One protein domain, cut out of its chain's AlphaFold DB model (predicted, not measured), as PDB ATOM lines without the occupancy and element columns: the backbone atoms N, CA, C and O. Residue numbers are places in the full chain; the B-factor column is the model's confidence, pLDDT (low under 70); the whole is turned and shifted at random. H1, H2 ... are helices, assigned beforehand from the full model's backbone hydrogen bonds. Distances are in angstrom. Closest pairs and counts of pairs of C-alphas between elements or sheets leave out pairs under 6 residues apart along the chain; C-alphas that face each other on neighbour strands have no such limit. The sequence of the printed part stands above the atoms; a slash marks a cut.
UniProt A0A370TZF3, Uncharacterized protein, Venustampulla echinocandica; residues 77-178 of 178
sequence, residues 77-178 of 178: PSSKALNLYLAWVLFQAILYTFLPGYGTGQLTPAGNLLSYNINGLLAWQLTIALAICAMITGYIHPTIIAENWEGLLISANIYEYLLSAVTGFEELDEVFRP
ATOM      1  N   PRO A  77      49.062  89.283 154.120       90.25
ATOM      2  CA  PRO A  77      50.491  89.089 153.937       90.25
ATOM      3  C   PRO A  77      50.830  87.603 154.077       90.25
ATOM      4  O   PRO A  77      50.322  86.911 154.961       90.25
ATOM      5  N   SER A  78      51.720  87.114 153.217       93.81
ATOM      6  CA  SER A  78      52.178  85.725 153.217       93.81
ATOM      7  C   SER A  78      53.697  85.686 153.139       93.81
ATOM      8  O   SER A  78      54.287  86.218 152.200       93.81
ATOM      9  N   SER A  79      54.344  85.013 154.094       93.69
ATOM     10  CA  SER A  79      55.803  84.841 154.091       93.69
ATOM     11  C   SER A  79      56.286  84.067 152.862       93.69
ATOM     12  O   SER A  79      57.360  84.350 152.338       93.69
ATOM     13  N   LYS A  80      55.476  83.122 152.360       94.69
ATOM     14  CA  LYS A  80      55.772  82.393 151.119       94.69
ATOM     15  C   LYS A  80      55.796  83.347 149.924       94.69
ATOM     16  O   LYS A  80      56.735  83.302 149.135       94.69
ATOM     17  N   ALA A  81      54.796  84.223 149.821       95.62
ATOM     18  CA  ALA A  81      54.709  85.208 148.748       95.62
ATOM     19  C   ALA A  81      55.840  86.244 148.825       95.62
ATOM     20  O   ALA A  81      56.438  86.564 147.803       95.62
ATOM     21  N   LEU A  82      56.186  86.699 150.032       95.94
ATOM     22  CA  LEU A  82      57.298  87.621 150.250       95.94
ATOM     23  C   LEU A  82      58.629  87.016 149.793       95.94
ATOM     24  O   LEU A  82      59.361  87.641 149.031       95.94
ATOM     25  N   ASN A  83      58.923  85.781 150.207       95.94
ATOM     26  CA  ASN A  83      60.144  85.089 149.796       95.94
ATOM     27  C   ASN A  83      60.190  84.874 148.280       95.94
ATOM     28  O   ASN A  83      61.241  85.063 147.670       95.94
ATOM     29  N   LEU A  84      59.057  84.517 147.666       95.69
ATOM     30  CA  LEU A  84      58.945  84.372 146.216       95.69
ATOM     31  C   LEU A  84      59.233  85.697 145.496       95.69
ATOM     32  O   LEU A  84      60.007  85.719 144.542       95.69
ATOM     33  N   TYR A  85      58.648  86.794 145.977       96.81
ATOM     34  CA  TYR A  85      58.850  88.127 145.416       96.81
ATOM     35  C   TYR A  85      60.305  88.595 145.554       96.81
ATOM     36  O   TYR A  85      60.903  89.037 144.578       96.81
ATOM     37  N   LEU A  86      60.914  88.437 146.733       96.50
ATOM     38  CA  LEU A  86      62.313  88.809 146.958       96.50
ATOM     39  C   LEU A  86      63.275  87.968 146.115       96.50
ATOM     40  O   LEU A  86      64.187  88.518 145.499       96.50
ATOM     41  N   ALA A  87      63.060  86.652 146.040       95.94
ATOM     42  CA  ALA A  87      63.855  85.774 145.184       95.94
ATOM     43  C   ALA A  87      63.759  86.197 143.712       95.94
ATOM     44  O   ALA A  87      64.767  86.219 143.008       95.94
ATOM     45  N   TRP A  88      62.564  86.586 143.264       96.12
ATOM     46  CA  TRP A  88      62.346  87.106 141.920       96.12
ATOM     47  C   TRP A  88      63.073  88.433 141.665       96.12
ATOM     48  O   TRP A  88      63.771  88.553 140.659       96.12
ATOM     49  N   VAL A  89      62.959  89.411 142.567       96.94
ATOM     50  CA  VAL A  89      63.645  90.710 142.437       96.94
ATOM     51  C   VAL A  89      65.163  90.523 142.405       96.94
ATOM     52  O   VAL A  89      65.831  91.086 141.538       96.94
ATOM     53  N   LEU A  90      65.710  89.683 143.288       97.19
ATOM     54  CA  LEU A  90      67.139  89.354 143.298       97.19
ATOM     55  C   LEU A  90      67.572  88.663 142.005       97.19
ATOM     56  O   LEU A  90      68.615  88.998 141.448       97.19
ATOM     57  N   PHE A  91      66.767  87.730 141.499       97.06
ATOM     58  CA  PHE A  91      67.028  87.080 140.221       97.06
ATOM     59  C   PHE A  91      67.073  88.092 139.066       97.06
ATOM     60  O   PHE A  91      68.016  88.069 138.275       97.06
ATOM     61  N   GLN A  92      66.121  89.028 139.001       96.88
ATOM     62  CA  GLN A  92      66.126  90.095 137.993       96.88
ATOM     63  C   GLN A  92      67.340  91.026 138.140       96.88
ATOM     64  O   GLN A  92      67.958  91.381 137.136       96.88
ATOM     65  N   ALA A  93      67.739  91.363 139.370       95.62
ATOM     66  CA  ALA A  93      68.942  92.153 139.626       95.62
ATOM     67  C   ALA A  93      70.215  91.434 139.141       95.62
ATOM     68  O   ALA A  93      71.039  92.040 138.459       95.62
ATOM     69  N   ILE A  94      70.341  90.128 139.409       96.81
ATOM     70  CA  ILE A  94      71.450  89.294 138.916       96.81
ATOM     71  C   ILE A  94      71.490  89.319 137.384       96.81
ATOM     72  O   ILE A  94      72.546  89.574 136.805       96.81
ATOM     73  N   LEU A  95      70.357  89.104 136.710       95.94
ATOM     74  CA  LEU A  95      70.318  89.170 135.248       95.94
ATOM     75  C   LEU A  95      70.747  90.550 134.736       95.94
ATOM     76  O   LEU A  95      71.578  90.630 133.835       95.94
ATOM     77  N   TYR A  96      70.245  91.628 135.335       94.19
ATOM     78  CA  TYR A  96      70.617  92.984 134.942       94.19
ATOM     79  C   TYR A  96      72.121  93.259 135.112       94.19
ATOM     80  O   TYR A  96      72.733  93.873 134.240       94.19
ATOM     81  N   THR A  97      72.738  92.784 136.198       94.44
ATOM     82  CA  THR A  97      74.165  93.015 136.475       94.44
ATOM     83  C   THR A  97      75.088  92.179 135.591       94.44
ATOM     84  O   THR A  97      76.094  92.693 135.102       94.44
ATOM     85  N   PHE A  98      74.783  90.894 135.398       94.62
ATOM     86  CA  PHE A  98      75.721  89.957 134.770       94.62
ATOM     87  C   PHE A  98      75.522  89.790 133.266       94.62
ATOM     88  O   PHE A  98      76.428  89.300 132.587       94.62
ATOM     89  N   LEU A  99      74.367  90.172 132.721       94.25
ATOM     90  CA  LEU A  99      74.143  90.053 131.289       94.25
ATOM     91  C   LEU A  99      74.825  91.183 130.512       94.25
ATOM     92  O   LEU A  99      74.749  92.354 130.905       94.25
ATOM     93  N   PRO A 100      75.450  90.856 129.367       93.25
ATOM     94  CA  PRO A 100      76.048  91.860 128.513       93.25
ATOM     95  C   PRO A 100      74.959  92.715 127.863       93.25
ATOM     96  O   PRO A 100      73.930  92.215 127.406       93.25
ATOM     97  N   GLY A 101      75.229  94.007 127.772       90.06
ATOM     98  CA  GLY A 101      74.395  94.963 127.067       90.06
ATOM     99  C   GLY A 101      75.133  96.283 126.915       90.06
ATOM    100  O   GLY A 101      76.078  96.588 127.644       90.06
ATOM    101  N   TYR A 102      74.728  97.051 125.914       88.94
ATOM    102  CA  TYR A 102      75.324  98.343 125.611       88.94
ATOM    103  C   TYR A 102      74.248  99.283 125.094       88.94
ATOM    104  O   TYR A 102      73.465  98.934 124.212       88.94
ATOM    105  N   GLY A 103      74.234 100.489 125.636       87.94
ATOM    106  CA  GLY A 103      73.375 101.564 125.191       87.94
ATOM    107  C   GLY A 103      73.894 102.909 125.664       87.94
ATOM    108  O   GLY A 103      74.686 103.016 126.601       87.94
ATOM    109  N   THR A 104      73.440 103.957 124.997       89.50
ATOM    110  CA  THR A 104      73.725 105.337 125.376       89.50
ATOM    111  C   THR A 104      72.411 106.068 125.566       89.50
ATOM    112  O   THR A 104      71.487 105.909 124.768       89.50
ATOM    113  N   GLY A 105      72.334 106.866 126.623       87.38
ATOM    114  CA  GLY A 105      71.241 107.792 126.852       87.38
ATOM    115  C   GLY A 105      71.228 108.926 125.833       87.38
ATOM    116  O   GLY A 105      72.056 109.011 124.924       87.38
ATOM    117  N   GLN A 106      70.273 109.832 126.007       87.00
ATOM    118  CA  GLN A 106      70.240 111.067 125.237       87.00
ATOM    119  C   GLN A 106      71.371 111.996 125.691       87.00
ATOM    120  O   GLN A 106      71.704 112.055 126.876       87.00
ATOM    121  N   LEU A 107      71.959 112.724 124.739       84.75
ATOM    122  CA  LEU A 107      72.957 113.740 125.048       84.75
ATOM    123  C   LEU A 107      72.286 114.840 125.871       84.75
ATOM    124  O   LEU A 107      71.344 115.486 125.405       84.75
ATOM    125  N   THR A 108      72.764 115.057 127.091       82.38
ATOM    126  CA  THR A 108      72.252 116.154 127.917       82.38
ATOM    127  C   THR A 108      72.634 117.501 127.286       82.38
ATOM    128  O   THR A 108      73.677 117.596 126.635       82.38
ATOM    129  N   PRO A 109      71.867 118.587 127.504       73.81
ATOM    130  CA  PRO A 109      72.268 119.932 127.072       73.81
ATOM    131  C   PRO A 109      73.632 120.379 127.630       73.81
ATOM    132  O   PRO A 109      74.293 121.236 127.044       73.81
ATOM    133  N   ALA A 110      74.072 119.775 128.741       76.75
ATOM    134  CA  ALA A 110      75.397 119.952 129.339       76.75
ATOM    135  C   ALA A 110      76.521 119.183 128.611       76.75
ATOM    136  O   ALA A 110      77.678 119.281 129.003       76.75
ATOM    137  N   GLY A 111      76.202 118.422 127.559       82.06
ATOM    138  CA  GLY A 111      77.164 117.652 126.768       82.06
ATOM    139  C   GLY A 111      77.526 116.283 127.352       82.06
ATOM    140  O   GLY A 111      78.337 115.577 126.760       82.06
ATOM    141  N   ASN A 112      76.920 115.877 128.470       83.56
ATOM    142  CA  ASN A 112      77.149 114.558 129.060       83.56
ATOM    143  C   ASN A 112      76.321 113.499 128.324       83.56
ATOM    144  O   ASN A 112      75.106 113.666 128.174       83.56
ATOM    145  N   LEU A 113      76.976 112.420 127.895       87.00
ATOM    146  CA  LEU A 113      76.352 111.234 127.313       87.00
ATOM    147  C   LEU A 113      76.477 110.080 128.308       87.00
ATOM    148  O   LEU A 113      77.579 109.606 128.576       87.00
ATOM    149  N   LEU A 114      75.352 109.642 128.867       86.75
ATOM    150  CA  LEU A 114      75.351 108.581 129.864       86.75
ATOM    151  C   LEU A 114      75.360 107.214 129.174       86.75
ATOM    152  O   LEU A 114      74.516 106.941 128.322       86.75
ATOM    153  N   SER A 115      76.328 106.366 129.511       88.88
ATOM    154  CA  SER A 115      76.355 104.978 129.047       88.88
ATOM    155  C   SER A 115      75.539 104.106 129.997       88.88
ATOM    156  O   SER A 115      75.670 104.215 131.214       88.88
ATOM    157  N   TYR A 116      74.693 103.251 129.431       89.12
ATOM    158  CA  TYR A 116      73.843 102.320 130.159       89.12
ATOM    159  C   TYR A 116      74.092 100.894 129.677       89.12
ATOM    160  O   TYR A 116      74.276 100.646 128.483       89.12
ATOM    161  N   ASN A 117      74.015  99.936 130.598       89.12
ATOM    162  CA  ASN A 117      73.892  98.533 130.232       89.12
ATOM    163  C   ASN A 117      72.415  98.240 129.913       89.12
ATOM    164  O   ASN A 117      71.573  98.222 130.811       89.12
ATOM    165  N   ILE A 118      72.093  98.068 128.627       92.62
ATOM    166  CA  ILE A 118      70.737  97.753 128.161       92.62
ATOM    167  C   ILE A 118      70.707  96.292 127.710       92.62
ATOM    168  O   ILE A 118      71.059  95.970 126.577       92.62
ATOM    169  N   ASN A 119      70.276  95.407 128.606       95.62
ATOM    170  CA  ASN A 119      70.208  93.957 128.388       95.62
ATOM    171  C   ASN A 119      68.788  93.383 128.576       95.62
ATOM    172  O   ASN A 119      68.612  92.167 128.644       95.62
ATOM    173  N   GLY A 120      67.760  94.242 128.611       94.12
ATOM    174  CA  GLY A 120      66.390  93.855 128.966       94.12
ATOM    175  C   GLY A 120      65.786  92.748 128.093       94.12
ATOM    176  O   GLY A 120      65.125  91.857 128.618       94.12
ATOM    177  N   LEU A 121      66.052  92.740 126.780       94.81
ATOM    178  CA  LEU A 121      65.543  91.686 125.890       94.81
ATOM    179  C   LEU A 121      66.175  90.320 126.200       94.81
ATOM    180  O   LEU A 121      65.467  89.315 126.257       94.81
ATOM    181  N   LEU A 122      67.489  90.288 126.435       95.62
ATOM    182  CA  LEU A 122      68.210  89.066 126.788       95.62
ATOM    183  C   LEU A 122      67.767  88.554 128.166       95.62
ATOM    184  O   LEU A 122      67.488  87.366 128.325       95.62
ATOM    185  N   ALA A 123      67.636  89.458 129.143       96.69
ATOM    186  CA  ALA A 123      67.137  89.142 130.479       96.69
ATOM    187  C   ALA A 123      65.721  88.548 130.430       96.69
ATOM    188  O   ALA A 123      65.449  87.535 131.078       96.69
ATOM    189  N   TRP A 124      64.838  89.125 129.613       96.75
ATOM    190  CA  TRP A 124      63.481  88.623 129.413       96.75
ATOM    191  C   TRP A 124      63.464  87.222 128.787       96.75
ATOM    192  O   TRP A 124      62.798  86.328 129.310       96.75
ATOM    193  N   GLN A 125      64.238  86.993 127.721       97.50
ATOM    194  CA  GLN A 125      64.330  85.676 127.076       97.50
ATOM    195  C   GLN A 125      64.805  84.597 128.054       97.50
ATOM    196  O   GLN A 125      64.195  83.530 128.137       97.50
ATOM    197  N   LEU A 126      65.858  84.882 128.826       97.31
ATOM    198  CA  LEU A 126      66.388  83.951 129.824       97.31
ATOM    199  C   LEU A 126      65.392  83.688 130.947       97.31
ATOM    200  O   LEU A 126      65.208  82.544 131.348       97.31
ATOM    201  N   THR A 127      64.712  84.729 131.415       97.19
ATOM    202  CA  THR A 127      63.672  84.619 132.436       97.19
ATOM    203  C   THR A 127      62.550  83.676 131.997       97.19
ATOM    204  O   THR A 127      62.195  82.760 132.738       97.19
ATOM    205  N   ILE A 128      62.019  83.857 130.784       96.56
ATOM    206  CA  ILE A 128      60.950  83.004 130.250       96.56
ATOM    207  C   ILE A 128      61.451  81.575 130.017       96.56
ATOM    208  O   ILE A 128      60.776  80.626 130.413       96.56
ATOM    209  N   ALA A 129      62.638  81.406 129.428       97.38
ATOM    210  CA  ALA A 129      63.218  80.085 129.192       97.38
ATOM    211  C   ALA A 129      63.405  79.308 130.505       97.38
ATOM    212  O   ALA A 129      62.970  78.161 130.611       97.38
ATOM    213  N   LEU A 130      63.978  79.947 131.529       96.62
ATOM    214  CA  LEU A 130      64.182  79.343 132.846       96.62
ATOM    215  C   LEU A 130      62.857  79.031 133.547       96.62
ATOM    216  O   LEU A 130      62.724  77.951 134.121       96.62
ATOM    217  N   ALA A 131      61.866  79.923 133.460       95.00
ATOM    218  CA  ALA A 131      60.540  79.682 134.020       95.00
ATOM    219  C   ALA A 131      59.862  78.465 133.368       95.00
ATOM    220  O   ALA A 131      59.381  77.582 134.076       95.00
ATOM    221  N   ILE A 132      59.883  78.367 132.034       96.31
ATOM    222  CA  ILE A 132      59.319  77.225 131.301       96.31
ATOM    223  C   ILE A 132      60.058  75.932 131.665       96.31
ATOM    224  O   ILE A 132      59.415  74.927 131.970       96.31
ATOM    225  N   CYS A 133      61.393  75.946 131.692       97.12
ATOM    226  CA  CYS A 133      62.180  74.783 132.102       97.12
ATOM    227  C   CYS A 133      61.829  74.335 133.526       97.12
ATOM    228  O   CYS A 133      61.626  73.140 133.751       97.12
ATOM    229  N   ALA A 134      61.705  75.268 134.473       95.81
ATOM    230  CA  ALA A 134      61.323  74.976 135.854       95.81
ATOM    231  C   ALA A 134      59.897  74.404 135.970       95.81
ATOM    232  O   ALA A 134      59.651  73.541 136.812       95.81
ATOM    233  N   MET A 135      58.971  74.835 135.107       95.75
ATOM    234  CA  MET A 135      57.611  74.288 135.048       95.75
ATOM    235  C   MET A 135      57.581  72.872 134.465       95.75
ATOM    236  O   MET A 135      56.957  71.987 135.044       95.75
ATOM    237  N   ILE A 136      58.283  72.626 133.352       96.25
ATOM    238  CA  ILE A 136      58.322  71.304 132.696       96.25
ATOM    239  C   ILE A 136      58.984  70.253 133.596       96.25
ATOM    240  O   ILE A 136      58.558  69.103 133.635       96.25
ATOM    241  N   THR A 137      60.020  70.647 134.334       96.25
ATOM    242  CA  THR A 137      60.730  69.771 135.283       96.25
ATOM    243  C   THR A 137      59.994  69.591 136.614       96.25
ATOM    244  O   THR A 137      60.415  68.777 137.432       96.25
ATOM    245  N   GLY A 138      58.893  70.320 136.837       92.62
ATOM    246  CA  GLY A 138      58.071  70.216 138.042       92.62
ATOM    247  C   GLY A 138      58.627  70.937 139.275       92.62
ATOM    248  O   GLY A 138      58.056  70.795 140.352       92.62
ATOM    249  N   TYR A 139      59.700  71.727 139.148       91.88
ATOM    250  CA  TYR A 139      60.224  72.536 140.259       91.88
ATOM    251  C   TYR A 139      59.288  73.687 140.642       91.88
ATOM    252  O   TYR A 139      59.250  74.089 141.804       91.88
ATOM    253  N   ILE A 140      58.547  74.234 139.673       92.94
ATOM    254  CA  ILE A 140      57.599  75.331 139.890       92.94
ATOM    255  C   ILE A 140      56.232  74.937 139.336       92.94
ATOM    256  O   ILE A 140      56.099  74.584 138.168       92.94
ATOM    257  N   HIS A 141      55.194  75.065 140.163       93.75
ATOM    258  CA  HIS A 141      53.818  74.920 139.703       93.75
ATOM    259  C   HIS A 141      53.374  76.165 138.918       93.75
ATOM    260  O   HIS A 141      53.543  77.280 139.418       93.75
ATOM    261  N   PRO A 142      52.742  76.014 137.738       91.88
ATOM    262  CA  PRO A 142      52.246  77.151 136.955       91.88
ATOM    263  C   PRO A 142      51.244  78.040 137.710       91.88
ATOM    264  O   PRO A 142      51.112  79.224 137.415       91.88
ATOM    265  N   THR A 143      50.557  77.485 138.711       94.69
ATOM    266  CA  THR A 143      49.562  78.170 139.548       94.69
ATOM    267  C   THR A 143      50.169  79.001 140.678       94.69
ATOM    268  O   THR A 143      49.434  79.724 141.348       94.69
ATOM    269  N   ILE A 144      51.494  78.961 140.881       94.50
ATOM    270  CA  ILE A 144      52.159  79.571 142.045       94.50
ATOM    271  C   ILE A 144      51.837  81.062 142.220       94.50
ATOM    272  O   ILE A 144      51.687  81.526 143.349       94.50
ATOM    273  N   ILE A 145      51.703  81.807 141.118       94.00
ATOM    274  CA  ILE A 145      51.374  83.237 141.154       94.00
ATOM    275  C   ILE A 145      49.926  83.433 141.606       94.00
ATOM    276  O   ILE A 145      49.683  84.217 142.516       94.00
ATOM    277  N   ALA A 146      48.984  82.695 141.014       92.88
ATOM    278  CA  ALA A 146      47.563  82.800 141.344       92.88
ATOM    279  C   ALA A 146      47.293  82.414 142.807       92.88
ATOM    280  O   ALA A 146      46.586  83.122 143.515       92.88
ATOM    281  N   GLU A 147      47.931  81.348 143.293       93.62
ATOM    282  CA  GLU A 147      47.808  80.885 144.683       93.62
ATOM    283  C   GLU A 147      48.357  81.879 145.716       93.62
ATOM    284  O   GLU A 147      47.980  81.826 146.884       93.62
ATOM    285  N   ASN A 148      49.287  82.751 145.318       94.81
ATOM    286  CA  ASN A 148      49.959  83.689 146.219       94.81
ATOM    287  C   ASN A 148      49.662  85.153 145.866       94.81
ATOM    288  O   ASN A 148      50.337  86.040 146.386       94.81
ATOM    289  N   TRP A 149      48.668  85.412 145.009       93.56
ATOM    290  CA  TRP A 149      48.402  86.729 144.425       93.56
ATOM    291  C   TRP A 149      48.231  87.831 145.475       93.56
ATOM    292  O   TRP A 149      48.908  88.856 145.413       93.56
ATOM    293  N   GLU A 150      47.401  87.590 146.492       92.50
ATOM    294  CA  GLU A 150      47.178  88.530 147.598       92.50
ATOM    295  C   GLU A 150      48.476  88.896 148.328       92.50
ATOM    296  O   GLU A 150      48.781  90.070 148.559       92.50
ATOM    297  N   GLY A 151      49.274  87.880 148.663       94.12
ATOM    298  CA  GLY A 151      50.542  88.067 149.354       94.12
ATOM    299  C   GLY A 151      51.584  88.761 148.478       94.12
ATOM    300  O   GLY A 151      52.368  89.561 148.992       94.12
ATOM    301  N   LEU A 152      51.594  88.488 147.169       95.44
ATOM    302  CA  LEU A 152      52.476  89.139 146.200       95.44
ATOM    303  C   LEU A 152      52.130  90.622 146.059       95.44
ATOM    304  O   LEU A 152      53.038  91.450 146.075       95.44
ATOM    305  N   LEU A 153      50.838  90.959 146.004       94.69
ATOM    306  CA  LEU A 153      50.370  92.341 145.940       94.69
ATOM    307  C   LEU A 153      50.847  93.142 147.158       94.69
ATOM    308  O   LEU A 153      51.386  94.237 147.008       94.69
ATOM    309  N   ILE A 154      50.715  92.583 148.363       94.56
ATOM    310  CA  ILE A 154      51.212  93.235 149.584       94.56
ATOM    311  C   ILE A 154      52.735  93.346 149.576       94.56
ATOM    312  O   ILE A 154      53.271  94.402 149.905       94.56
ATOM    313  N   SER A 155      53.430  92.276 149.192       95.75
ATOM    314  CA  SER A 155      54.897  92.250 149.173       95.75
ATOM    315  C   SER A 155      55.467  93.301 148.222       95.75
ATOM    316  O   SER A 155      56.408  93.998 148.595       95.75
ATOM    317  N   ALA A 156      54.861  93.466 147.043       94.62
ATOM    318  CA  ALA A 156      55.245  94.484 146.070       94.62
ATOM    319  C   ALA A 156      55.051  95.905 146.615       94.62
ATOM    320  O   ALA A 156      55.984  96.699 146.584       94.62
ATOM    321  N   ASN A 157      53.889  96.200 147.209       93.94
ATOM    322  CA  ASN A 157      53.627  97.520 147.791       93.94
ATOM    323  C   ASN A 157      54.599  97.855 148.930       93.94
ATOM    324  O   ASN A 157      55.138  98.959 148.985       93.94
ATOM    325  N   ILE A 158      54.860  96.902 149.834       93.50
ATOM    326  CA  ILE A 158      55.842  97.092 150.911       93.50
ATOM    327  C   ILE A 158      57.226  97.373 150.320       93.50
ATOM    328  O   ILE A 158      57.893  98.311 150.751       93.50
ATOM    329  N   TYR A 159      57.650  96.581 149.334       94.06
ATOM    330  CA  TYR A 159      58.936  96.763 148.672       94.06
ATOM    331  C   TYR A 159      59.061  98.143 148.014       94.06
ATOM    332  O   TYR A 159      60.068  98.814 148.213       94.06
ATOM    333  N   GLU A 160      58.040  98.601 147.290       91.50
ATOM    334  CA  GLU A 160      58.039  99.901 146.609       91.50
ATOM    335  C   GLU A 160      58.114 101.079 147.587       91.50
ATOM    336  O   GLU A 160      58.872 102.026 147.358       91.50
ATOM    337  N   TYR A 161      57.383 101.014 148.704       92.12
ATOM    338  CA  TYR A 161      57.464 102.035 149.747       92.12
ATOM    339  C   TYR A 161      58.831 102.050 150.434       92.12
ATOM    340  O   TYR A 161      59.379 103.126 150.675       92.12
ATOM    341  N   LEU A 162      59.400 100.876 150.723       93.38
ATOM    342  CA  LEU A 162      60.741 100.774 151.297       93.38
ATOM    343  C   LEU A 162      61.803 101.306 150.336       93.38
ATOM    344  O   LEU A 162      62.660 102.080 150.754       93.38
ATOM    345  N   LEU A 163      61.728 100.931 149.059       91.69
ATOM    346  CA  LEU A 163      62.657 101.392 148.033       91.69
ATOM    347  C   LEU A 163      62.606 102.915 147.903       91.69
ATOM    348  O   LEU A 163      63.646 103.562 147.957       91.69
ATOM    349  N   SER A 164      61.399 103.478 147.822       90.50
ATOM    350  CA  SER A 164      61.183 104.927 147.725       90.50
ATOM    351  C   SER A 164      61.711 105.680 148.953       90.50
ATOM    352  O   SER A 164      62.253 106.777 148.827       90.50
ATOM    353  N   ALA A 165      61.572 105.097 150.150       90.12
ATOM    354  CA  ALA A 165      62.140 105.664 151.368       90.12
ATOM    355  C   ALA A 165      63.673 105.658 151.317       90.12
ATOM    356  O   ALA A 165      64.283 106.694 151.556       90.12
ATOM    357  N   VAL A 166      64.293 104.523 150.971       91.75
ATOM    358  CA  VAL A 166      65.759 104.387 150.886       91.75
ATOM    359  C   VAL A 166      66.354 105.376 149.887       91.75
ATOM    360  O   VAL A 166      67.291 106.087 150.241       91.75
ATOM    361  N   THR A 167      65.788 105.482 148.684       89.44
ATOM    362  CA  THR A 167      66.269 106.438 147.676       89.44
ATOM    363  C   THR A 167      66.103 107.881 148.142       89.44
ATOM    364  O   THR A 167      67.001 108.694 147.957       89.44
ATOM    365  N   GLY A 168      64.985 108.199 148.804       86.69
ATOM    366  CA  GLY A 168      64.769 109.530 149.371       86.69
ATOM    367  C   GLY A 168      65.763 109.876 150.486       86.69
ATOM    368  O   GLY A 168      66.199 111.019 150.576       86.69
ATOM    369  N   PHE A 169      66.156 108.908 151.319       86.56
ATOM    370  CA  PHE A 169      67.204 109.115 152.325       86.56
ATOM    371  C   PHE A 169      68.576 109.352 151.682       86.56
ATOM    372  O   PHE A 169      69.278 110.268 152.099       86.56
ATOM    373  N   GLU A 170      68.931 108.583 150.650       87.00
ATOM    374  CA  GLU A 170      70.205 108.741 149.936       87.00
ATOM    375  C   GLU A 170      70.324 110.121 149.269       87.00
ATOM    376  O   GLU A 170      71.357 110.779 149.394       87.00
ATOM    377  N   GLU A 171      69.244 110.620 148.662       83.56
ATOM    378  CA  GLU A 171      69.203 111.976 148.097       83.56
ATOM    379  C   GLU A 171      69.385 113.067 149.166       83.56
ATOM    380  O   GLU A 171      70.107 114.041 148.944       83.56
ATOM    381  N   LEU A 172      68.757 112.921 150.340       80.06
ATOM    382  CA  LEU A 172      68.945 113.871 151.443       80.06
ATOM    383  C   LEU A 172      70.399 113.857 151.935       80.06
ATOM    384  O   LEU A 172      70.982 114.921 152.151       80.06
ATOM    385  N   ASP A 173      71.004 112.678 152.057       80.62
ATOM    386  CA  ASP A 173      72.399 112.538 152.478       80.62
ATOM    387  C   ASP A 173      73.380 113.167 151.474       80.62
ATOM    388  O   ASP A 173      74.395 113.732 151.889       80.62
ATOM    389  N   GLU A 174      73.101 113.122 150.167       80.12
ATOM    390  CA  GLU A 174      73.902 113.828 149.156       80.12
ATOM    391  C   GLU A 174      73.778 115.353 149.263       80.12
ATOM    392  O   GLU A 174      74.782 116.058 149.139       80.12
ATOM    393  N   VAL A 175      72.578 115.873 149.539       78.81
ATOM    394  CA  VAL A 175      72.331 117.319 149.682       78.81
ATOM    395  C   VAL A 175      73.004 117.900 150.930       78.81
ATOM    396  O   VAL A 175      73.458 119.045 150.905       78.81
ATOM    397  N   PHE A 176      73.070 117.135 152.023       73.69
ATOM    398  CA  PHE A 176      73.640 117.590 153.296       73.69
ATOM    399  C   PHE A 176      75.105 117.180 153.515       73.69
ATOM    400  O   PHE A 176      75.665 117.480 154.575       73.69
ATOM    401  N   ARG A 177      75.754 116.525 152.538       68.00
ATOM    402  CA  ARG A 177      77.189 116.221 152.605       68.00
ATOM    403  C   ARG A 177      78.003 117.524 152.421       68.00
ATOM    404  O   ARG A 177      77.773 118.218 151.433       68.00
ATOM    405  N   PRO A 178      78.905 117.882 153.360       58.28
ATOM    406  CA  PRO A 178      79.690 119.120 153.303       58.28
ATOM    407  C   PRO A 178      80.725 119.145 152.173       58.28
ATOM    408  O   PRO A 178      81.211 118.057 151.779       58.28
TER     409      PRO A 178
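This is residues 77 to 178 of the 178 residues of an uncharacterized protein of Venustampulla echinocandica (UniProt A0A370TZF3). The model is an open, loose zigzag of three longer helices: H1 slants between H2 and H4, meeting the first residues of H2 with one end and the first residues of H4 with the other. Two arms stick out: the tip of a long loop, residues 107 to 112, and the far part of H4, residues 160 to 175, with the tail to residue 178. The printed part has 102 residues, with four named helices in the order H1, H2, H3, H4 and no named strand; its class is all helix. The whole is loose, with a radius of gyration of the C-alphas of 18.2 A, and elongated, spanning 53 by 31 by 18 A.

H1, residues 79 to 98, touches H2, residues 120 to 136, and H4, residues 149 to 175. H1 touches H4 with residues 79 to 85 alone, and H4 touches H1 with residues 149 to 156 alone; the closest C-alphas are those of Ala 81 and Gly 151, 5.1 A apart. These two helices run the same way at a steep tilt of 52 degrees. H1 touches H2 with residues 92 to 96 alone, and H2 touches H1 with residues 120 to 123 alone; the closest C-alphas, of Leu 95 and Ala 123, are 5.7 A apart. They run opposite ways at a steep tilt of 46 degrees. H2 and H4 are apart. H3, residues 144 to 147, is near H1, with 6 pairs of C-alphas within 10 A, and close to H4 but not clearly touching it: the closest C-alphas, of Ile 145 and Leu 152, are 7.8 A apart. H2 and H3 are apart. In H1, H2 and H4 every O i to N i+4 pair is within hydrogen-bond range; H3 is too short for such a pair, and its one O i to N i+3 pair is not within range.

H1 begins at C-alpha 79 (55.803, 84.841, 154.091) and is 28.2 A from first to last C-alpha. Residues 99 to 119 have no named element; in them residues 103 to 104 pair with residues 115 to 116, antiparallel. H2 follows, 24.2 A long, from C-alpha 120 (66.390, 93.855, 128.966). H3 has four residues and measures 5.3 A. H4, the longest helix with 27 residues, measures 39.2 A and ends at C-alpha 175 (72.331, 117.319, 149.682).

The two C-alphas farthest apart are those of Ile 136 and Pro 178, 56.3 A. The printed part has no cut and ends at the chain's last residue, 178. The link from H1 to H2 is long, with 21 residues; that from H2 to H3 is short, with 7, and that from H3 to H4 is tight, with 1. The mean pLDDT of the printed part is 91.4, and residues 177 to 178 are under 70.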